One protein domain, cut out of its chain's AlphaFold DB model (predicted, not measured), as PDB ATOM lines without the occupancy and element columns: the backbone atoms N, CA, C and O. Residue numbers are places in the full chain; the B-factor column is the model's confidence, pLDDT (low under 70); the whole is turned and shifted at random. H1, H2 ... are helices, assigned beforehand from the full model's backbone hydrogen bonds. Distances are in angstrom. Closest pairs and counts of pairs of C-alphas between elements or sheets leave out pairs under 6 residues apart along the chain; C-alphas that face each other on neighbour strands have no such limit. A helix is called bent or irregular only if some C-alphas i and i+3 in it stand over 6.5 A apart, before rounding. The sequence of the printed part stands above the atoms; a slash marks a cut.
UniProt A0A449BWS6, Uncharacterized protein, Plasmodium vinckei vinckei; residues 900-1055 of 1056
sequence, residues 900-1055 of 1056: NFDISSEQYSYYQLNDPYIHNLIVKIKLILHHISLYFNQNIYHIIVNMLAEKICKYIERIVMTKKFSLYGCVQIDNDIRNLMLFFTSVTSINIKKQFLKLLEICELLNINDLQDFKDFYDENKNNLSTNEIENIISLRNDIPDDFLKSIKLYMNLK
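What this domain is: This is residues 900 to 1055 of the 1056 residues of an uncharacterized protein of Plasmodium vinckei vinckei (UniProt A0A449BWS6). Four helices, H2, H3, H4 and H5, form an up-and-down bundle, each running against the one before it, that is staggered lengthwise: the H2 and H3 hairpin reaches past the H4 and H5 hairpin at one end, where residues 934 to 939 stick out. At the other end of the bundle sits a group of three shorter helices, H6, H7 and H8, which follows H5 in the chain by a tight link to H6 and in which H7 packs on residues 1002 to 1006 of H5, while the short H1 packs on residues 968 to 972 of H4. The printed part has 156 residues with eight named helices, H1 to H8 in chain order, and no named strand; the class is all helix. It is only just compact, close to loose, with a radius of gyration of the C-alphas of 17.6 A. The C-alphas span 57 by 37 by 22 A, an only just elongated outline.

How they stand to each other: The longest helix, H3, residues 938 to 960, forms a hairpin with H2, residues 918 to 935. They touch with residues 929 to 933 of H2 and 941 to 945 of H3 alone, at a shallow tilt of 21 degrees, opposite ways; their closest C-alphas, of Ile 932 and Tyr 941, are 6.1 A apart. H3 also touches residues 995 to 999 alone of H5, residues 993 to 1007, the same way at a shallow tilt of 22 degrees, with the closest C-alphas, of Glu 950 and Gln 995, 5.4 A apart. H4, residues 967 to 986, forms a hairpin with H5, at a shallow tilt of 14 degrees, opposite ways; they touch, and their closest C-alphas, of Asp 974 and Cys 1003, are 5.4 A apart. H4 and H5 are the hubs, touching three helices each. H3 and H4 are close but not clearly touching, with the C-alphas of Ala 949 and Phe 984 the closest at 7.2 A. H2 touches H4 with residues 918 to 922 alone, the closest C-alphas being those of Ile 918 and Asp 976, 5.9 A apart. H2 and H5 are apart. H1, residues 905 to 911, touches H4, the closest C-alphas being those of Tyr 908 and Tyr 968, 6.4 A apart. H7, residues 1027 to 1034, touches residues 1002 to 1006 alone of H5 at a steep tilt of 63 degrees, with the closest C-alphas, of Leu 1006 and Ile 1034, 6.2 A apart. H8, residues 1042 to 1053, forms a hairpin with H7; they only just touch, with 3 pairs of C-alphas within 8 A, the closest those of Thr 1027 and Met 1052 at 7.2 A. H6, residues 1011 to 1020, touches H8, the closest C-alphas being those of Leu 1011 and Ile 1048, 7.1 A apart. Every O i to N i+4 pair is within hydrogen-bond range in H1, H3, H4, H6, H7 and H8; in H2 it is 13 of 14 and in H5 9 of 11.

Where its parts are: H3 measures 32.8 A from C-alpha 938 at (-72.076, 36.733, 97.255) to C-alpha 960. H4 measures 28.6 A, H2 26.2 A and H5 19.5 A. H5 is irregular: C-alphas 995 and 998 are 7.6 A apart. H1 begins at C-alpha 905, (-52.432, 76.113, 94.023), and H8 ends at C-alpha 1053, (-82.260, 82.708, 111.288). H8 measures 16.6 A, H6 14.7 A, H7 10.7 A and H1 9.9 A.

The domain as a whole: The two C-alphas farthest apart, those of Tyr 935 and Asp 1043, are 57.4 A apart. The printed part has no cut. The links from H2 to H3 and from H5 to H6 are tight, the other five are short, and none is long. The mean pLDDT of the printed part is 86.8, and residues 1021 to 1024 and residue 1055 are under 70.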
ATOM      1  N   ASN A 900     -52.730  68.046 105.232       90.62
ATOM      2  CA  ASN A 900     -53.116  69.451 105.238       90.62
ATOM      3  C   ASN A 900     -54.118  69.740 104.106       90.62
ATOM      4  O   ASN A 900     -53.872  69.358 102.965       90.62
ATOM      5  N   PHE A 901     -55.203  70.450 104.415       92.44
ATOM      6  CA  PHE A 901     -56.192  70.927 103.437       92.44
ATOM      7  C   PHE A 901     -56.238  72.471 103.337       92.44
ATOM      8  O   PHE A 901     -56.973  73.031 102.521       92.44
ATOM      9  N   ASP A 902     -55.419  73.186 104.110       91.44
ATOM     10  CA  ASP A 902     -55.154  74.615 103.918       91.44
ATOM     11  C   ASP A 902     -53.926  74.770 102.999       91.44
ATOM     12  O   ASP A 902     -52.783  74.793 103.463       91.44
ATOM     13  N   ILE A 903     -54.154  74.708 101.680       92.00
ATOM     14  CA  ILE A 903     -53.129  74.449 100.656       92.00
ATOM     15  C   ILE A 903     -53.139  75.481  99.522       92.00
ATOM     16  O   ILE A 903     -54.175  76.009  99.121       92.00
ATOM     17  N   SER A 904     -51.958  75.741  98.958       91.44
ATOM     18  CA  SER A 904     -51.792  76.607  97.787       91.44
ATOM     19  C   SER A 904     -52.097  75.885  96.466       91.44
ATOM     20  O   SER A 904     -52.110  74.657  96.390       91.44
ATOM     21  N   SER A 905     -52.263  76.652  95.383       90.06
ATOM     22  CA  SER A 905     -52.432  76.113  94.023       90.06
ATOM     23  C   SER A 905     -51.246  75.235  93.575       90.06
ATOM     24  O   SER A 905     -51.438  74.229  92.894       90.06
ATOM     25  N   GLU A 906     -50.023  75.544  94.021       90.44
ATOM     26  CA  GLU A 906     -48.830  74.722  93.756       90.44
ATOM     27  C   GLU A 906     -48.888  73.382  94.509       90.44
ATOM     28  O   GLU A 906     -48.591  72.332  93.942       90.44
ATOM     29  N   GLN A 907     -49.328  73.403  95.771       89.69
ATOM     30  CA  GLN A 907     -49.487  72.203  96.601       89.69
ATOM     31  C   GLN A 907     -50.634  71.311  96.112       89.69
ATOM     32  O   GLN A 907     -50.472  70.095  96.045       89.69
ATOM     33  N   TYR A 908     -51.754  71.904  95.691       91.94
ATOM     34  CA  TYR A 908     -52.836  71.193  95.008       91.94
ATOM     35  C   TYR A 908     -52.327  70.526  93.721       91.94
ATOM     36  O   TYR A 908     -52.532  69.333  93.515       91.94
ATOM     37  N   SER A 909     -51.573  71.261  92.896       91.56
ATOM     38  CA  SER A 909     -50.955  70.713  91.676       91.56
ATOM     39  C   SER A 909     -50.004  69.543  91.972       91.56
ATOM     40  O   SER A 909     -49.923  68.602  91.186       91.56
ATOM     41  N   TYR A 910     -49.314  69.565  93.118       91.75
ATOM     42  CA  TYR A 910     -48.489  68.447  93.585       91.75
ATOM     43  C   TYR A 910     -49.322  67.236  94.041       91.75
ATOM     44  O   TYR A 910     -48.967  66.113  93.685       91.75
ATOM     45  N   TYR A 911     -50.436  67.436  94.760       91.88
ATOM     46  CA  TYR A 911     -51.361  66.357  95.162       91.88
ATOM     47  C   TYR A 911     -52.060  65.694  93.966       91.88
ATOM     48  O   TYR A 911     -52.251  64.483  93.969       91.88
ATOM     49  N   GLN A 912     -52.363  66.447  92.905       90.06
ATOM     50  CA  GLN A 912     -52.916  65.893  91.661       90.06
ATOM     51  C   GLN A 912     -51.906  65.027  90.873       90.06
ATOM     52  O   GLN A 912     -52.313  64.221  90.039       90.06
ATOM     53  N   LEU A 913     -50.599  65.168  91.135       88.38
ATOM     54  CA  LEU A 913     -49.543  64.307  90.579       88.38
ATOM     55  C   LEU A 913     -49.137  63.165  91.524       88.38
ATOM     56  O   LEU A 913     -48.733  62.103  91.058       88.38
ATOM     57  N   ASN A 914     -49.219  63.385  92.838       89.38
ATOM     58  CA  ASN A 914     -48.831  62.438  93.881       89.38
ATOM     59  C   ASN A 914     -49.945  62.373  94.934       89.38
ATOM     60  O   ASN A 914     -49.933  63.143  95.897       89.38
ATOM     61  N   ASP A 915     -50.901  61.458  94.744       89.06
ATOM     62  CA  ASP A 915     -52.035  61.299  95.659       89.06
ATOM     63  C   ASP A 915     -51.562  61.026  97.105       89.06
ATOM     64  O   ASP A 915     -50.839  60.051  97.345       89.06
ATOM     65  N   PRO A 916     -51.972  61.848  98.090       87.12
ATOM     66  CA  PRO A 916     -51.550  61.686  99.475       87.12
ATOM     67  C   PRO A 916     -52.393  60.668 100.262       87.12
ATOM     68  O   PRO A 916     -52.084  60.424 101.430       87.12
ATOM     69  N   TYR A 917     -53.475  60.112  99.691       92.06
ATOM     70  CA  TYR A 917     -54.489  59.390 100.464       92.06
ATOM     71  C   TYR A 917     -55.286  58.341  99.693       92.06
ATOM     72  O   TYR A 917     -55.196  57.141  99.990       92.06
ATOM     73  N   ILE A 918     -56.166  58.792  98.796       92.12
ATOM     74  CA  ILE A 918     -57.351  58.022  98.436       92.12
ATOM     75  C   ILE A 918     -57.001  56.857  97.516       92.12
ATOM     76  O   ILE A 918     -57.598  55.788  97.637       92.12
ATOM     77  N   HIS A 919     -55.970  57.005  96.683       90.31
ATOM     78  CA  HIS A 919     -55.423  55.926  95.872       90.31
ATOM     79  C   HIS A 919     -54.907  54.796  96.771       90.31
ATOM     80  O   HIS A 919     -55.316  53.644  96.624       90.31
ATOM     81  N   ASN A 920     -54.051  55.122  97.744       89.69
ATOM     82  CA  ASN A 920     -53.452  54.133  98.645       89.69
ATOM     83  C   ASN A 920     -54.504  53.428  99.516       89.69
ATOM     84  O   ASN A 920     -54.440  52.208  99.708       89.69
ATOM     85  N   LEU A 921     -55.514  54.167  99.991       92.19
ATOM     86  CA  LEU A 921     -56.655  53.598 100.708       92.19
ATOM     87  C   LEU A 921     -57.473  52.649  99.811       92.19
ATOM     88  O   LEU A 921     -57.733  51.511 100.206       92.19
ATOM     89  N   ILE A 922     -57.817  53.071  98.588       93.06
ATOM     90  CA  ILE A 922     -58.547  52.249  97.609       93.06
ATOM     91  C   ILE A 922     -57.762  50.976  97.257       93.06
ATOM     92  O   ILE A 922     -58.358  49.903  97.198       93.06
ATOM     93  N   VAL A 923     -56.436  51.038  97.086       90.25
ATOM     94  CA  VAL A 923     -55.597  49.853  96.812       90.25
ATOM     95  C   VAL A 923     -55.642  48.840  97.964       90.25
ATOM     96  O   VAL A 923     -55.784  47.641  97.712       90.25
ATOM     97  N   LYS A 924     -55.598  49.276  99.234       90.62
ATOM     98  CA  LYS A 924     -55.743  48.342 100.373       90.62
ATOM     99  C   LYS A 924     -57.156  47.781 100.505       90.62
ATOM    100  O   LYS A 924     -57.302  46.611 100.856       90.62
ATOM    101  N   ILE A 925     -58.186  48.561 100.179       92.69
ATOM    102  CA  ILE A 925     -59.568  48.066 100.161       92.69
ATOM    103  C   ILE A 925     -59.771  47.042  99.033       92.69
ATOM    104  O   ILE A 925     -60.382  46.004  99.276       92.69
ATOM    105  N   LYS A 926     -59.218  47.276  97.834       90.56
ATOM    106  CA  LYS A 926     -59.269  46.335  96.700       90.56
ATOM    107  C   LYS A 926     -58.735  44.951  97.070       90.56
ATOM    108  O   LYS A 926     -59.424  43.971  96.814       90.56
ATOM    109  N   LEU A 927     -57.574  44.872  97.726       89.44
ATOM    110  CA  LEU A 927     -57.003  43.607  98.216       89.44
ATOM    111  C   LEU A 927     -57.969  42.859  99.158       89.44
ATOM    112  O   LEU A 927     -58.168  41.655  99.021       89.44
ATOM    113  N   ILE A 928     -58.601  43.575 100.093       91.75
ATOM    114  CA  ILE A 928     -59.539  42.986 101.062       91.75
ATOM    115  C   ILE A 928     -60.816  42.496 100.372       91.75
ATOM    116  O   ILE A 928     -61.257  41.378 100.623       91.75
ATOM    117  N   LEU A 929     -61.408  43.311  99.495       91.12
ATOM    118  CA  LEU A 929     -62.630  42.939  98.781       91.12
ATOM    119  C   LEU A 929     -62.383  41.810  97.772       91.12
ATOM    120  O   LEU A 929     -63.244  40.949  97.627       91.12
ATOM    121  N   HIS A 930     -61.196  41.752  97.160       88.44
ATOM    122  CA  HIS A 930     -60.772  40.630  96.325       88.44
ATOM    123  C   HIS A 930     -60.717  39.318  97.124       88.44
ATOM    124  O   HIS A 930     -61.389  38.359  96.750       88.44
ATOM    125  N   HIS A 931     -60.030  39.291  98.275       88.50
ATOM    126  CA  HIS A 931     -60.007  38.115  99.160       88.50
ATOM    127  C   HIS A 931     -61.415  37.674  99.591       88.50
ATOM    128  O   HIS A 931     -61.721  36.484  99.585       88.50
ATOM    129  N   ILE A 932     -62.305  38.618  99.915       90.06
ATOM    130  CA  ILE A 932     -63.690  38.279 100.275       90.06
ATOM    131  C   ILE A 932     -64.457  37.714  99.069       90.06
ATOM    132  O   ILE A 932     -65.162  36.724  99.228       90.06
ATOM    133  N   SER A 933     -64.285  38.281  97.869       87.12
ATOM    134  CA  SER A 933     -64.959  37.809  96.647       87.12
ATOM    135  C   SER A 933     -64.554  36.398  96.202       87.12
ATOM    136  O   SER A 933     -65.319  35.760  95.488       87.12
ATOM    137  N   LEU A 934     -63.381  35.907  96.623       83.69
ATOM    138  CA  LEU A 934     -62.889  34.571  96.273       83.69
ATOM    139  C   LEU A 934     -63.394  33.458  97.204       83.69
ATOM    140  O   LEU A 934     -63.540  32.332  96.746       83.69
ATOM    141  N   TYR A 935     -63.621  33.746  98.492       85.81
ATOM    142  CA  TYR A 935     -63.820  32.704  99.518       85.81
ATOM    143  C   TYR A 935     -65.121  32.828 100.328       85.81
ATOM    144  O   TYR A 935     -65.383  31.985 101.189       85.81
ATOM    145  N   PHE A 936     -65.936  33.861 100.090       88.75
ATOM    146  CA  PHE A 936     -67.187  34.096 100.818       88.75
ATOM    147  C   PHE A 936     -68.375  34.290  99.871       88.75
ATOM    148  O   PHE A 936     -68.245  34.918  98.821       88.75
ATOM    149  N   ASN A 937     -69.552  33.794 100.266       86.69
ATOM    150  CA  ASN A 937     -70.756  33.832  99.429       86.69
ATOM    151  C   ASN A 937     -71.138  35.273  99.033       86.69
ATOM    152  O   ASN A 937     -70.979  36.219  99.810       86.69
ATOM    153  N   GLN A 938     -71.741  35.433  97.850       86.31
ATOM    154  CA  GLN A 938     -72.076  36.733  97.255       86.31
ATOM    155  C   GLN A 938     -72.854  37.685  98.194       86.31
ATOM    156  O   GLN A 938     -72.582  38.887  98.218       86.31
ATOM    157  N   ASN A 939     -73.768  37.169  99.023       87.19
ATOM    158  CA  ASN A 939     -74.502  37.977 100.006       87.19
ATOM    159  C   ASN A 939     -73.593  38.540 101.115       87.19
ATOM    160  O   ASN A 939     -73.701  39.719 101.450       87.19
ATOM    161  N   ILE A 940     -72.650  37.742 101.634       90.56
ATOM    162  CA  ILE A 940     -71.655  38.183 102.628       90.56
ATOM    163  C   ILE A 940     -70.782  39.284 102.023       90.56
ATOM    164  O   ILE A 940     -70.596  40.333 102.639       90.56
ATOM    165  N   TYR A 941     -70.307  39.086 100.791       91.12
ATOM    166  CA  TYR A 941     -69.556  40.098 100.049       91.12
ATOM    167  C   TYR A 941     -70.337  41.422  99.950       91.12
ATOM    168  O   TYR A 941     -69.839  42.463 100.382       91.12
ATOM    169  N   HIS A 942     -71.590  41.394  99.482       90.19
ATOM    170  CA  HIS A 942     -72.428  42.592  99.372       90.19
ATOM    171  C   HIS A 942     -72.667  43.297 100.724       90.19
ATOM    172  O   HIS A 942     -72.606  44.530 100.791       90.19
ATOM    173  N   ILE A 943     -72.888  42.538 101.807       91.44
ATOM    174  CA  ILE A 943     -73.034  43.070 103.173       91.44
ATOM    175  C   ILE A 943     -71.734  43.747 103.636       91.44
ATOM    176  O   ILE A 943     -71.778  44.871 104.145       91.44
ATOM    177  N   ILE A 944     -70.571  43.121 103.418       92.62
ATOM    178  CA  ILE A 944     -69.273  43.698 103.794       92.62
ATOM    179  C   ILE A 944     -68.978  44.974 103.004       92.62
ATOM    180  O   ILE A 944     -68.577  45.959 103.618       92.62
ATOM    181  N   VAL A 945     -69.183  44.999 101.680       93.12
ATOM    182  CA  VAL A 945     -68.915  46.191 100.847       93.12
ATOM    183  C   VAL A 945     -69.731  47.393 101.349       93.12
ATOM    184  O   VAL A 945     -69.182  48.480 101.533       93.12
ATOM    185  N   ASN A 946     -71.014  47.181 101.658       92.44
ATOM    186  CA  ASN A 946     -71.904  48.181 102.254       92.44
ATOM    187  C   ASN A 946     -71.397  48.664 103.632       92.44
ATOM    188  O   ASN A 946     -71.168  49.857 103.837       92.44
ATOM    189  N   MET A 947     -71.144  47.735 104.561       92.88
ATOM    190  CA  MET A 947     -70.654  48.050 105.911       92.88
ATOM    191  C   MET A 947     -69.267  48.708 105.925       92.88
ATOM    192  O   MET A 947     -68.952  49.467 106.842       92.88
ATOM    193  N   LEU A 948     -68.418  48.403 104.942       93.69
ATOM    194  CA  LEU A 948     -67.097  48.999 104.787       93.69
ATOM    195  C   LEU A 948     -67.214  50.452 104.319       93.69
ATOM    196  O   LEU A 948     -66.602  51.322 104.939       93.69
ATOM    197  N   ALA A 949     -68.042  50.722 103.303       93.50
ATOM    198  CA  ALA A 949     -68.348  52.082 102.865       93.50
ATOM    199  C   ALA A 949     -68.918  52.922 104.022       93.50
ATOM    200  O   ALA A 949     -68.379  53.982 104.331       93.50
ATOM    201  N   GLU A 950     -69.928  52.413 104.738       93.19
ATOM    202  CA  GLU A 950     -70.537  53.108 105.882       93.19
ATOM    203  C   GLU A 950     -69.511  53.445 106.984       93.19
ATOM    204  O   GLU A 950     -69.461  54.579 107.469       93.19
ATOM    205  N   LYS A 951     -68.663  52.478 107.374       93.06
ATOM    206  CA  LYS A 951     -67.622  52.682 108.397       93.06
ATOM    207  C   LYS A 951     -66.553  53.686 107.958       93.06
ATOM    208  O   LYS A 951     -66.067  54.436 108.804       93.06
ATOM    209  N   ILE A 952     -66.172  53.697 106.679       94.19
ATOM    210  CA  ILE A 952     -65.167  54.630 106.152       94.19
ATOM    211  C   ILE A 952     -65.751  56.041 106.056       94.19
ATOM    212  O   ILE A 952     -65.138  56.963 106.588       94.19
ATOM    213  N   CYS A 953     -66.949  56.213 105.486       94.19
ATOM    214  CA  CYS A 953     -67.612  57.519 105.404       94.19
ATOM    215  C   CYS A 953     -67.769  58.162 106.789       94.19
ATOM    216  O   CYS A 953     -67.354  59.301 106.974       94.19
ATOM    217  N   LYS A 954     -68.258  57.414 107.790       93.56
ATOM    218  CA  LYS A 954     -68.401  57.903 109.177       93.56
ATOM    219  C   LYS A 954     -67.072  58.226 109.863       93.56
ATOM    220  O   LYS A 954     -67.027  59.077 110.751       93.56
ATOM    221  N   TYR A 955     -65.984  57.549 109.493       94.62
ATOM    222  CA  TYR A 955     -64.656  57.898 109.993       94.62
ATOM    223  C   TYR A 955     -64.143  59.188 109.339       94.62
ATOM    224  O   TYR A 955     -63.703  60.083 110.058       94.62
ATOM    225  N   ILE A 956     -64.253  59.313 108.012       94.50
ATOM    226  CA  ILE A 956     -63.807  60.500 107.270       94.50
ATOM    227  C   ILE A 956     -64.627  61.735 107.669       94.50
ATOM    228  O   ILE A 956     -64.022  62.752 107.985       94.50
ATOM    229  N   GLU A 957     -65.958  61.634 107.776       92.31
ATOM    230  CA  GLU A 957     -66.855  62.678 108.316       92.31
ATOM    231  C   GLU A 957     -66.302  63.266 109.625       92.31
ATOM    232  O   GLU A 957     -66.131  64.477 109.765       92.31
ATOM    233  N   ARG A 958     -65.942  62.388 110.568       93.12
ATOM    234  CA  ARG A 958     -65.418  62.772 111.880       93.12
ATOM    235  C   ARG A 958     -64.046  63.452 111.815       93.12
ATOM    236  O   ARG A 958     -63.765  64.273 112.682       93.12
ATOM    237  N   ILE A 959     -63.188  63.115 110.845       93.62
ATOM    238  CA  ILE A 959     -61.876  63.771 110.684       93.62
ATOM    239  C   ILE A 959     -61.991  65.074 109.885       93.62
ATOM    240  O   ILE A 959     -61.336  66.046 110.237       93.62
ATOM    241  N   VAL A 960     -62.860  65.153 108.874       92.00
ATOM    242  CA  VAL A 960     -63.145  66.404 108.144       92.00
ATOM    243  C   VAL A 960     -63.580  67.503 109.120       92.00
ATOM    244  O   VAL A 960     -63.041  68.605 109.072       92.00
ATOM    245  N   MET A 961     -64.436  67.173 110.093       89.94
ATOM    246  CA  MET A 961     -64.884  68.087 111.155       89.94
ATOM    247  C   MET A 961     -63.779  68.597 112.108       89.94
ATOM    248  O   MET A 961     -64.049  69.491 112.908       89.94
ATOM    249  N   THR A 962     -62.551  68.061 112.065       90.38
ATOM    250  CA  THR A 962     -61.404  68.562 112.859       90.38
ATOM    251  C   THR A 962     -60.352  69.295 112.024       90.38
ATOM    252  O   THR A 962     -59.349  69.763 112.570       90.38
ATOM    253  N   LYS A 963     -60.556  69.404 110.707       91.56
ATOM    254  CA  LYS A 963     -59.614  70.019 109.766       91.56
ATOM    255  C   LYS A 963     -59.938  71.485 109.491       91.56
ATOM    256  O   LYS A 963     -61.025  71.981 109.772       91.56
ATOM    257  N   LYS A 964     -58.954  72.170 108.912       91.31
ATOM    258  CA  LYS A 964     -59.101  73.492 108.310       91.31
ATOM    259  C   LYS A 964     -58.814  73.412 106.817       91.31
ATOM    260  O   LYS A 964     -57.950  72.638 106.403       91.31
ATOM    261  N   PHE A 965     -59.563  74.190 106.043       93.50
ATOM    262  CA  PHE A 965     -59.596  74.111 104.589       93.50
ATOM    263  C   PHE A 965     -59.361  75.472 103.931       93.50
ATOM    264  O   PHE A 965     -59.801  76.513 104.419       93.50
ATOM    265  N   SER A 966     -58.718  75.405 102.774       91.62
ATOM    266  CA  SER A 966     -58.738  76.413 101.710       91.62
ATOM    267  C   SER A 966     -59.671  75.939 100.591       91.62
ATOM    268  O   SER A 966     -59.923  74.735 100.489       91.62
ATOM    269  N   LEU A 967     -60.096  76.823  99.685       88.56
ATOM    270  CA  LEU A 967     -60.860  76.458  98.484       88.56
ATOM    271  C   LEU A 967     -60.244  75.273  97.704       88.56
ATOM    272  O   LEU A 967     -60.961  74.356  97.311       88.56
ATOM    273  N   TYR A 968     -58.918  75.236  97.531       90.50
ATOM    274  CA  TYR A 968     -58.235  74.115  96.864       90.50
ATOM    275  C   TYR A 968     -58.293  72.810  97.676       90.50
ATOM    276  O   TYR A 968     -58.388  71.727  97.100       90.50
ATOM    277  N   GLY A 969     -58.286  72.895  99.008       91.31
ATOM    278  CA  GLY A 969     -58.510  71.747  99.886       91.31
ATOM    279  C   GLY A 969     -59.943  71.219  99.841       91.31
ATOM    280  O   GLY A 969     -60.134  70.006  99.894       91.31
ATOM    281  N   CYS A 970     -60.936  72.102  99.690       91.75
ATOM    282  CA  CYS A 970     -62.340  71.725  99.506       91.75
ATOM    283  C   CYS A 970     -62.566  70.972  98.187       91.75
ATOM    284  O   CYS A 970     -63.314  69.995  98.159       91.75
ATOM    285  N   VAL A 971     -61.872  71.371  97.117       91.44
ATOM    286  CA  VAL A 971     -61.873  70.644  95.836       91.44
ATOM    287  C   VAL A 971     -61.115  69.314  95.944       91.44
ATOM    288  O   VAL A 971     -61.564  68.315  95.387       91.44
ATOM    289  N   GLN A 972     -60.000  69.253  96.686       92.44
ATOM    290  CA  GLN A 972     -59.277  67.992  96.906       92.44
ATOM    291  C   GLN A 972     -60.136  66.966  97.658       92.44
ATOM    292  O   GLN A 972     -60.279  65.846  97.175       92.44
ATOM    293  N   ILE A 973     -60.737  67.332  98.800       93.06
ATOM    294  CA  ILE A 973     -61.559  66.382  99.565       93.06
ATOM    295  C   ILE A 973     -62.800  65.955  98.773       93.06
ATOM    296  O   ILE A 973     -63.119  64.772  98.753       93.06
ATOM    297  N   ASP A 974     -63.452  66.864  98.043       93.44
ATOM    298  CA  ASP A 974     -64.595  66.525  97.187       93.44
ATOM    299  C   ASP A 974     -64.217  65.510  96.089       93.44
ATOM    300  O   ASP A 974     -64.905  64.500  95.908       93.44
ATOM    301  N   ASN A 975     -63.069  65.705  95.427       92.69
ATOM    302  CA  ASN A 975     -62.512  64.731  94.486       92.69
ATOM    303  C   ASN A 975     -62.211  63.381  95.160       92.69
ATOM    304  O   ASN A 975     -62.566  62.337  94.608       92.69
ATOM    305  N   ASP A 976     -61.617  63.372  96.355       93.62
ATOM    306  CA  ASP A 976     -61.324  62.145  97.108       93.62
ATOM    307  C   ASP A 976     -62.614  61.373  97.452       93.62
ATOM    308  O   ASP A 976     -62.697  60.160  97.235       93.62
ATOM    309  N   ILE A 977     -63.664  62.061  97.916       94.44
ATOM    310  CA  ILE A 977     -64.955  61.435  98.241       94.44
ATOM    311  C   ILE A 977     -65.659  60.917  96.981       94.44
ATOM    312  O   ILE A 977     -66.188  59.800  96.996       94.44
ATOM    313  N   ARG A 978     -65.629  61.663  95.867       93.38
ATOM    314  CA  ARG A 978     -66.189  61.200  94.585       93.38
ATOM    315  C   ARG A 978     -65.420  59.995  94.039       93.38
ATOM    316  O   ARG A 978     -66.057  59.024  93.633       93.38
ATOM    317  N   ASN A 979     -64.087  59.988  94.112       92.62
ATOM    318  CA  ASN A 979     -63.249  58.844  93.729       92.62
ATOM    319  C   ASN A 979     -63.554  57.597  94.574       92.62
ATOM    320  O   ASN A 979     -63.702  56.499  94.031       92.62
ATOM    321  N   LEU A 980     -63.723  57.758  95.890       93.88
ATOM    322  CA  LEU A 980     -64.097  56.669  96.792       93.88
ATOM    323  C   LEU A 980     -65.506  56.130  96.491       93.88
ATOM    324  O   LEU A 980     -65.700  54.914  96.440       93.88
ATOM    325  N   MET A 981     -66.478  57.010  96.230       93.50
ATOM    326  CA  MET A 981     -67.836  56.614  95.846       93.50
ATOM    327  C   MET A 981     -67.859  55.876  94.498       93.50
ATOM    328  O   MET A 981     -68.525  54.846  94.384       93.50
ATOM    329  N   LEU A 982     -67.120  56.355  93.490       92.19
ATOM    330  CA  LEU A 982     -66.986  55.706  92.179       92.19
ATOM    331  C   LEU A 982     -66.335  54.323  92.299       92.19
ATOM    332  O   LEU A 982     -66.789  53.360  91.674       92.19
ATOM    333  N   PHE A 983     -65.319  54.191  93.154       92.44
ATOM    334  CA  PHE A 983     -64.732  52.898  93.478       92.44
ATOM    335  C   PHE A 983     -65.762  51.943  94.107       92.44
ATOM    336  O   PHE A 983     -65.974  50.861  93.570       92.44
ATOM    337  N   PHE A 984     -66.473  52.335  95.169       91.75
ATOM    338  CA  PHE A 984     -67.483  51.455  95.775       91.75
ATOM    339  C   PHE A 984     -68.630  51.116  94.809       91.75
ATOM    340  O   PHE A 984     -69.097  49.978  94.788       91.75
ATOM    341  N   THR A 985     -69.037  52.061  93.960       90.50
ATOM    342  CA  THR A 985     -70.100  51.865  92.956       90.50
ATOM    343  C   THR A 985     -69.673  50.943  91.808       90.50
ATOM    344  O   THR A 985     -70.517  50.257  91.245       90.50
ATOM    345  N   SER A 986     -68.381  50.862  91.472       89.62
ATOM    346  CA  SER A 986     -67.885  49.924  90.445       89.62
ATOM    347  C   SER A 986     -67.683  48.488  90.954       89.62
ATOM    348  O   SER A 986     -67.383  47.595  90.167       89.62
ATOM    349  N   VAL A 987     -67.866  48.252  92.258       86.75
ATOM    350  CA  VAL A 987     -67.502  47.004  92.958       86.75
ATOM    351  C   VAL A 987     -68.728  46.252  93.511       86.75
ATOM    352  O   VAL A 987     -68.613  45.128  94.002       86.75
ATOM    353  N   THR A 988     -69.936  46.814  93.387       83.88
ATOM    354  CA  THR A 988     -71.205  46.152  93.734       83.88
ATOM    355  C   THR A 988     -72.341  46.591  92.806       83.88
ATOM    356  O   THR A 988     -72.300  47.666  92.220       83.88
ATOM    357  N   SER A 989     -73.396  45.782  92.717       77.00
ATOM    358  CA  SER A 989     -74.672  46.136  92.077       77.00
ATOM    359  C   SER A 989     -75.621  46.920  92.999       77.00
ATOM    360  O   SER A 989     -76.636  47.445  92.543       77.00
ATOM    361  N   ILE A 990     -75.321  46.996  94.302       81.25
ATOM    362  CA  ILE A 990     -76.155  47.675  95.303       81.25
ATOM    363  C   ILE A 990     -75.867  49.182  95.312       81.25
ATOM    364  O   ILE A 990     -74.717  49.612  95.291       81.25
ATOM    365  N   ASN A 991     -76.914  50.003  95.410       82.69
ATOM    366  CA  ASN A 991     -76.779  51.456  95.489       82.69
ATOM    367  C   ASN A 991     -76.159  51.902  96.833       82.69
ATOM    368  O   ASN A 991     -76.845  51.946  97.854       82.69
ATOM    369  N   ILE A 992     -74.873  52.270  96.808       86.94
ATOM    370  CA  ILE A 992     -74.110  52.773  97.966       86.94
ATOM    371  C   ILE A 992     -74.190  54.317  98.105       86.94
ATOM    372  O   ILE A 992     -73.671  54.884  99.066       86.94
ATOM    373  N   LYS A 993     -74.899  55.046  97.222       87.25
ATOM    374  CA  LYS A 993     -74.971  56.524  97.301       87.25
ATOM    375  C   LYS A 993     -75.483  57.012  98.665       87.25
ATOM    376  O   LYS A 993     -74.984  58.012  99.174       87.25
ATOM    377  N   LYS A 994     -76.421  56.288  99.295       89.69
ATOM    378  CA  LYS A 994     -77.002  56.633 100.610       89.69
ATOM    379  C   LYS A 994     -75.943  56.776 101.716       89.69
ATOM    380  O   LYS A 994     -76.082  57.628 102.585       89.69
ATOM    381  N   GLN A 995     -74.889  55.967 101.665       90.69
ATOM    382  CA  GLN A 995     -73.787  55.913 102.624       90.69
ATOM    383  C   GLN A 995     -72.817  57.096 102.452       90.69
ATOM    384  O   GLN A 995     -72.054  57.396 103.366       90.69
ATOM    385  N   PHE A 996     -72.860  57.769 101.297       93.12
ATOM    386  CA  PHE A 996     -72.047  58.941 100.975       93.12
ATOM    387  C   PHE A 996     -72.801  60.274 101.118       93.12
ATOM    388  O   PHE A 996     -72.132  61.292 101.246       93.12
ATOM    389  N   LEU A 997     -74.146  60.292 101.134       90.06
ATOM    390  CA  LEU A 997     -74.964  61.524 101.102       90.06
ATOM    391  C   LEU A 997     -74.485  62.614 102.071       90.06
ATOM    392  O   LEU A 997     -74.059  63.665 101.608       90.06
ATOM    393  N   LYS A 998     -74.442  62.344 103.385       88.88
ATOM    394  CA  LYS A 998     -74.024  63.347 104.382       88.88
ATOM    395  C   LYS A 998     -72.603  63.876 104.136       88.88
ATOM    396  O   LYS A 998     -72.315  65.040 104.391       88.88
ATOM    397  N   LEU A 999     -71.704  63.034 103.624       90.94
ATOM    398  CA  LEU A 999     -70.322  63.423 103.344       90.94
ATOM    399  C   LEU A 999     -70.202  64.239 102.045       90.94
ATOM    400  O   LEU A 999     -69.382  65.149 101.985       90.94
ATOM    401  N   LEU A1000     -71.053  63.971 101.049       90.88
ATOM    402  CA  LEU A1000     -71.205  64.809  99.856       90.88
ATOM    403  C   LEU A1000     -71.832  66.165 100.205       90.88
ATOM    404  O   LEU A1000     -71.310  67.179  99.771       90.88
ATOM    405  N   GLU A1001     -72.862  66.202 101.054       89.06
ATOM    406  CA  GLU A1001     -73.480  67.441 101.558       89.06
ATOM    407  C   GLU A1001     -72.463  68.323 102.311       89.06
ATOM    408  O   GLU A1001     -72.444  69.541 102.138       89.06
ATOM    409  N   ILE A1002     -71.563  67.714 103.096       89.44
ATOM    410  CA  ILE A1002     -70.425  68.407 103.726       89.44
ATOM    411  C   ILE A1002     -69.445  68.945 102.667       89.44
ATOM    412  O   ILE A1002     -69.010  70.090 102.776       89.44
ATOM    413  N   CYS A1003     -69.099  68.158 101.641       90.69
ATOM    414  CA  CYS A1003     -68.196  68.602 100.572       90.69
ATOM    415  C   CYS A1003     -68.815  69.713  99.708       90.69
ATOM    416  O   CYS A1003     -68.116  70.646  99.320       90.69
ATOM    417  N   GLU A1004     -70.121  69.660  99.453       88.56
ATOM    418  CA  GLU A1004     -70.866  70.698  98.743       88.56
ATOM    419  C   GLU A1004     -70.870  71.995  99.561       88.56
ATOM    420  O   GLU A1004     -70.366  72.999  99.063       88.56
ATOM    421  N   LEU A1005     -71.266  71.963 100.845       88.19
ATOM    422  CA  LEU A1005     -71.175  73.115 101.764       88.19
ATOM    423  C   LEU A1005     -69.771  73.734 101.832       88.19
ATOM    424  O   LEU A1005     -69.640  74.958 101.828       88.19
ATOM    425  N   LEU A1006     -68.719  72.910 101.876       87.12
ATOM    426  CA  LEU A1006     -67.327  73.373 101.895       87.12
ATOM    427  C   LEU A1006     -66.892  74.049 100.583       87.12
ATOM    428  O   LEU A1006     -65.923  74.810 100.594       87.12
ATOM    429  N   ASN A1007     -67.580  73.816  99.464       86.19
ATOM    430  CA  ASN A1007     -67.278  74.434  98.170       86.19
ATOM    431  C   ASN A1007     -68.152  75.667  97.848       86.19
ATOM    432  O   ASN A1007     -67.834  76.389  96.902       86.19
ATOM    433  N   ILE A1008     -69.184  75.973  98.647       84.75
ATOM    434  CA  ILE A1008     -70.054  77.152  98.466       84.75
ATOM    435  C   ILE A1008     -69.263  78.457  98.627       84.75
ATOM    436  O   ILE A1008     -68.677  78.717  99.682       84.75
ATOM    437  N   ASN A1009     -69.276  79.302  97.592       78.25
ATOM    438  CA  ASN A1009     -68.524  80.561  97.559       78.25
ATOM    439  C   ASN A1009     -69.411  81.810  97.567       78.25
ATOM    440  O   ASN A1009     -69.005  82.813  98.148       78.25
ATOM    441  N   ASP A1010     -70.611  81.742  96.986       81.75
ATOM    442  CA  ASP A1010     -71.542  82.866  96.924       81.75
ATOM    443  C   ASP A1010     -72.788  82.668  97.798       81.75
ATOM    444  O   ASP A1010     -73.195  81.558  98.152       81.75
ATOM    445  N   LEU A1011     -73.426  83.784  98.171       79.31
ATOM    446  CA  LEU A1011     -74.564  83.754  99.097       79.31
ATOM    447  C   LEU A1011     -75.817  83.201  98.418       79.31
ATOM    448  O   LEU A1011     -76.752  82.820  99.109       79.31
ATOM    449  N   GLN A1012     -75.877  83.195  97.085       82.50
ATOM    450  CA  GLN A1012     -77.010  82.623  96.367       82.50
ATOM    451  C   GLN A1012     -76.939  81.092  96.380       82.50
ATOM    452  O   GLN A1012     -77.870  80.473  96.888       82.50
ATOM    453  N   ASP A1013     -75.791  80.523  96.007       83.12
ATOM    454  CA  ASP A1013     -75.469  79.096  96.120       83.12
ATOM    455  C   ASP A1013     -75.809  78.534  97.516       83.12
ATOM    456  O   ASP A1013     -76.405  77.463  97.631       83.12
ATOM    457  N   PHE A1014     -75.504  79.284  98.590       84.38
ATOM    458  CA  PHE A1014     -75.879  78.892  99.954       84.38
ATOM    459  C   PHE A1014     -77.394  78.758 100.158       84.38
ATOM    460  O   PHE A1014     -77.845  77.811 100.799       84.38
ATOM    461  N   LYS A1015     -78.192  79.704  99.647       82.94
ATOM    462  CA  LYS A1015     -79.659  79.667  99.789       82.94
ATOM    463  C   LYS A1015     -80.246  78.486  99.040       82.94
ATOM    464  O   LYS A1015     -81.117  77.809  99.580       82.94
ATOM    465  N   ASP A1016     -79.759  78.268  97.826       83.38
ATOM    466  CA  ASP A1016     -80.280  77.253  96.921       83.38
ATOM    467  C   ASP A1016     -79.979  75.855  97.500       83.38
ATOM    468  O   ASP A1016     -80.898  75.054  97.671       83.38
ATOM    469  N   PHE A1017     -78.757  75.624  98.004       84.12
ATOM    470  CA  PHE A1017     -78.429  74.432  98.801       84.12
ATOM    471  C   PHE A1017     -79.306  74.293 100.064       84.12
ATOM    472  O   PHE A1017     -79.810  73.208 100.361       84.12
ATOM    473  N   TYR A1018     -79.483  75.375 100.835       81.44
ATOM    474  CA  TYR A1018     -80.204  75.346 102.115       81.44
ATOM    475  C   TYR A1018     -81.711  75.098 101.957       81.44
ATOM    476  O   TYR A1018     -82.339  74.562 102.870       81.44
ATOM    477  N   ASP A1019     -82.313  75.476 100.828       80.00
ATOM    478  CA  ASP A1019     -83.716  75.170 100.543       80.00
ATOM    479  C   ASP A1019     -83.931  73.751  99.999       80.00
ATOM    480  O   ASP A1019     -84.961  73.153 100.318       80.00
ATOM    481  N   GLU A1020     -82.973  73.183  99.257       76.81
ATOM    482  CA  GLU A1020     -83.064  71.802  98.759       76.81
ATOM    483  C   GLU A1020     -82.753  70.748  99.846       76.81
ATOM    484  O   GLU A1020     -83.471  69.753  99.965       76.81
ATOM    485  N   ASN A1021     -81.743  70.972 100.699       67.50
ATOM    486  CA  ASN A1021     -81.176  69.937 101.586       67.50
ATOM    487  C   ASN A1021     -81.632  69.987 103.066       67.50
ATOM    488  O   ASN A1021     -80.958  69.455 103.951       67.50
ATOM    489  N   LYS A1022     -82.803  70.572 103.362       61.44
ATOM    490  CA  LYS A1022     -83.297  70.879 104.732       61.44
ATOM    491  C   LYS A1022     -83.361  69.745 105.772       61.44
ATOM    492  O   LYS A1022     -83.593  70.038 106.943       61.44
ATOM    493  N   ASN A1023     -83.223  68.477 105.387       61.12
ATOM    494  CA  ASN A1023     -83.559  67.335 106.251       61.12
ATOM    495  C   ASN A1023     -82.358  66.598 106.879       61.12
ATOM    496  O   ASN A1023     -82.575  65.804 107.794       61.12
ATOM    497  N   ASN A1024     -81.125  66.820 106.403       65.62
ATOM    498  CA  ASN A1024     -79.987  65.932 106.713       65.62
ATOM    499  C   ASN A1024     -78.899  66.545 107.617       65.62
ATOM    500  O   ASN A1024     -78.134  65.799 108.234       65.62
ATOM    501  N   LEU A1025     -78.840  67.877 107.735       75.06
ATOM    502  CA  LEU A1025     -77.872  68.607 108.561       75.06
ATOM    503  C   LEU A1025     -78.586  69.632 109.450       75.06
ATOM    504  O   LEU A1025     -79.466  70.358 108.990       75.06
ATOM    505  N   SER A1026     -78.193  69.718 110.721       79.62
ATOM    506  CA  SER A1026     -78.694  70.760 111.625       79.62
ATOM    507  C   SER A1026     -78.061  72.127 111.332       79.62
ATOM    508  O   SER A1026     -76.926  72.213 110.866       79.62
ATOM    509  N   THR A1027     -78.747  73.221 111.672       77.56
ATOM    510  CA  THR A1027     -78.224  74.595 111.505       77.56
ATOM    511  C   THR A1027     -76.880  74.810 112.212       77.56
ATOM    512  O   THR A1027     -76.000  75.482 111.676       77.56
ATOM    513  N   ASN A1028     -76.683  74.170 113.369       78.38
ATOM    514  CA  ASN A1028     -75.412  74.166 114.093       78.38
ATOM    515  C   ASN A1028     -74.312  73.383 113.351       78.38
ATOM    516  O   ASN A1028     -73.166  73.820 113.341       78.38
ATOM    517  N   GLU A1029     -74.626  72.241 112.725       82.38
ATOM    518  CA  GLU A1029     -73.664  71.530 111.865       82.38
ATOM    519  C   GLU A1029     -73.285  72.378 110.647       82.38
ATOM    520  O   GLU A1029     -72.101  72.482 110.347       82.38
ATOM    521  N   ILE A1030     -74.249  73.033 109.993       83.06
ATOM    522  CA  ILE A1030     -74.002  73.893 108.824       83.06
ATOM    523  C   ILE A1030     -73.092  75.074 109.198       83.06
ATOM    524  O   ILE A1030     -72.112  75.331 108.499       83.06
ATOM    525  N   GLU A1031     -73.350  75.757 110.321       79.12
ATOM    526  CA  GLU A1031     -72.454  76.811 110.820       79.12
ATOM    527  C   GLU A1031     -71.038  76.273 111.095       79.12
ATOM    528  O   GLU A1031     -70.054  76.878 110.660       79.12
ATOM    529  N   ASN A1032     -70.933  75.124 111.773       83.69
ATOM    530  CA  ASN A1032     -69.646  74.505 112.087       83.69
ATOM    531  C   ASN A1032     -68.866  74.141 110.814       83.69
ATOM    532  O   ASN A1032     -67.701  74.520 110.718       83.69
ATOM    533  N   ILE A1033     -69.495  73.481 109.830       86.56
ATOM    534  CA  ILE A1033     -68.877  73.074 108.552       86.56
ATOM    535  C   ILE A1033     -68.319  74.290 107.808       86.56
ATOM    536  O   ILE A1033     -67.164  74.286 107.387       86.56
ATOM    537  N   ILE A1034     -69.109  75.358 107.688       83.12
ATOM    538  CA  ILE A1034     -68.693  76.580 106.985       83.12
ATOM    539  C   ILE A1034     -67.522  77.248 107.727       83.12
ATOM    540  O   ILE A1034     -66.577  77.715 107.094       83.12
ATOM    541  N   SER A1035     -67.503  77.205 109.065       84.81
ATOM    542  CA  SER A1035     -66.380  77.709 109.873       84.81
ATOM    543  C   SER A1035     -65.061  76.924 109.720       84.81
ATOM    544  O   SER A1035     -64.019  77.375 110.209       84.81
ATOM    545  N   LEU A1036     -65.056  75.769 109.038       87.06
ATOM    546  CA  LEU A1036     -63.832  75.006 108.752       87.06
ATOM    547  C   LEU A1036     -62.992  75.627 107.624       87.06
ATOM    548  O   LEU A1036     -61.801  75.326 107.530       87.06
ATOM    549  N   ARG A1037     -63.556  76.519 106.798       87.81
ATOM    550  CA  ARG A1037     -62.777  77.297 105.823       87.81
ATOM    551  C   ARG A1037     -62.037  78.461 106.484       87.81
ATOM    552  O   ARG A1037     -62.573  79.123 107.372       87.81
ATOM    553  N   ASN A1038     -60.801  78.708 106.055       83.06
ATOM    554  CA  ASN A1038     -59.959  79.812 106.539       83.06
ATOM    555  C   ASN A1038     -60.017  81.062 105.638       83.06
ATOM    556  O   ASN A1038     -59.574  82.130 106.050       83.06
ATOM    557  N   ASP A1039     -60.568  80.937 104.431       78.69
ATOM    558  CA  ASP A1039     -60.642  81.968 103.388       78.69
ATOM    559  C   ASP A1039     -62.012  82.678 103.298       78.69
ATOM    560  O   ASP A1039     -62.203  83.561 102.460       78.69
ATOM    561  N   ILE A1040     -62.958  82.350 104.186       78.88
ATOM    562  CA  ILE A1040     -64.282  82.989 104.251       78.88
ATOM    563  C   ILE A1040     -64.220  84.378 104.923       78.88
ATOM    564  O   ILE A1040     -63.734  84.489 106.049       78.88
ATOM    565  N   PRO A1041     -64.798  85.435 104.311       77.62
ATOM    566  CA  PRO A1041     -64.975  86.731 104.969       77.62
ATOM    567  C   PRO A1041     -65.995  86.689 106.120       77.62
ATOM    568  O   PRO A1041     -67.091  86.145 105.970       77.62
ATOM    569  N   ASP A1042     -65.710  87.378 107.230       73.75
ATOM    570  CA  ASP A1042     -66.624  87.485 108.384       73.75
ATOM    571  C   ASP A1042     -68.036  87.972 108.009       73.75
ATOM    572  O   ASP A1042     -69.032  87.537 108.591       73.75
ATOM    573  N   ASP A1043     -68.149  88.892 107.047       75.25
ATOM    574  CA  ASP A1043     -69.441  89.431 106.604       75.25
ATOM    575  C   ASP A1043     -70.253  88.424 105.774       75.25
ATOM    576  O   ASP A1043     -71.486  88.420 105.850       75.25
ATOM    577  N   PHE A1044     -69.583  87.504 105.073       77.50
ATOM    578  CA  PHE A1044     -70.237  86.377 104.408       77.50
ATOM    579  C   PHE A1044     -70.869  85.445 105.446       77.50
ATOM    580  O   PHE A1044     -72.074  85.186 105.395       77.50
ATOM    581  N   LEU A1045     -70.099  85.058 106.470       77.31
ATOM    582  CA  LEU A1045     -70.578  84.222 107.573       77.31
ATOM    583  C   LEU A1045     -71.749  84.877 108.335       77.31
ATOM    584  O   LEU A1045     -72.727  84.202 108.665       77.31
ATOM    585  N   LYS A1046     -71.713  86.200 108.562       77.75
ATOM    586  CA  LYS A1046     -72.847  86.958 109.136       77.75
ATOM    587  C   LYS A1046     -74.092  86.893 108.248       77.75
ATOM    588  O   LYS A1046     -75.189  86.700 108.768       77.75
ATOM    589  N   SER A1047     -73.940  87.038 106.929       79.00
ATOM    590  CA  SER A1047     -75.067  86.995 105.984       79.00
ATOM    591  C   SER A1047     -75.731  85.611 105.911       79.00
ATOM    592  O   SER A1047     -76.959  85.520 105.891       79.00
ATOM    593  N   ILE A1048     -74.932  84.543 105.993       79.31
ATOM    594  CA  ILE A1048     -75.384  83.148 106.084       79.31
ATOM    595  C   ILE A1048     -76.181  82.915 107.375       79.31
ATOM    596  O   ILE A1048     -77.312  82.427 107.326       79.31
ATOM    597  N   LYS A1049     -75.644  83.339 108.529       75.50
ATOM    598  CA  LYS A1049     -76.334  83.253 109.828       75.50
ATOM    599  C   LYS A1049     -77.653  84.027 109.834       75.50
ATOM    600  O   LYS A1049     -78.650  83.528 110.352       75.50
ATOM    601  N   LEU A1050     -77.682  85.224 109.239       77.69
ATOM    602  CA  LEU A1050     -78.910  86.012 109.096       77.69
ATOM    603  C   LEU A1050     -79.958  85.256 108.267       77.69
ATOM    604  O   LEU A1050     -81.119  85.211 108.659       77.69
ATOM    605  N   TYR A1051     -79.557  84.638 107.151       79.44
ATOM    606  CA  TYR A1051     -80.470  83.890 106.288       79.44
ATOM    607  C   TYR A1051     -81.017  82.620 106.954       79.44
ATOM    608  O   TYR A1051     -82.223  82.383 106.887       79.44
ATOM    609  N   MET A1052     -80.178  81.841 107.650       77.62
ATOM    610  CA  MET A1052     -80.648  80.680 108.419       77.62
ATOM    611  C   MET A1052     -81.658  81.104 109.498       77.62
ATOM    612  O   MET A1052     -82.751  80.548 109.559       77.62
ATOM    613  N   ASN A1053     -81.361  82.160 110.262       73.62
ATOM    614  CA  ASN A1053     -82.260  82.708 111.288       73.62
ATOM    615  C   ASN A1053     -83.548  83.357 110.734       73.62
ATOM    616  O   ASN A1053     -84.448  83.662 111.509       73.62
ATOM    617  N   LEU A1054     -83.650  83.575 109.417       71.06
ATOM    618  CA  LEU A1054     -84.871  84.018 108.727       71.06
ATOM    619  C   LEU A1054     -85.707  82.846 108.172       71.06
ATOM    620  O   LEU A1054     -86.745  83.081 107.550       71.06
ATOM    621  N   LYS A1055     -85.250  81.597 108.351       66.19
ATOM    622  CA  LYS A1055     -85.897  80.368 107.854       66.19
ATOM    623  C   LYS A1055     -86.066  79.259 108.905       66.19
ATOM    624  O   LYS A1055     -86.441  78.145 108.532       66.19
TER     625      LYS A1055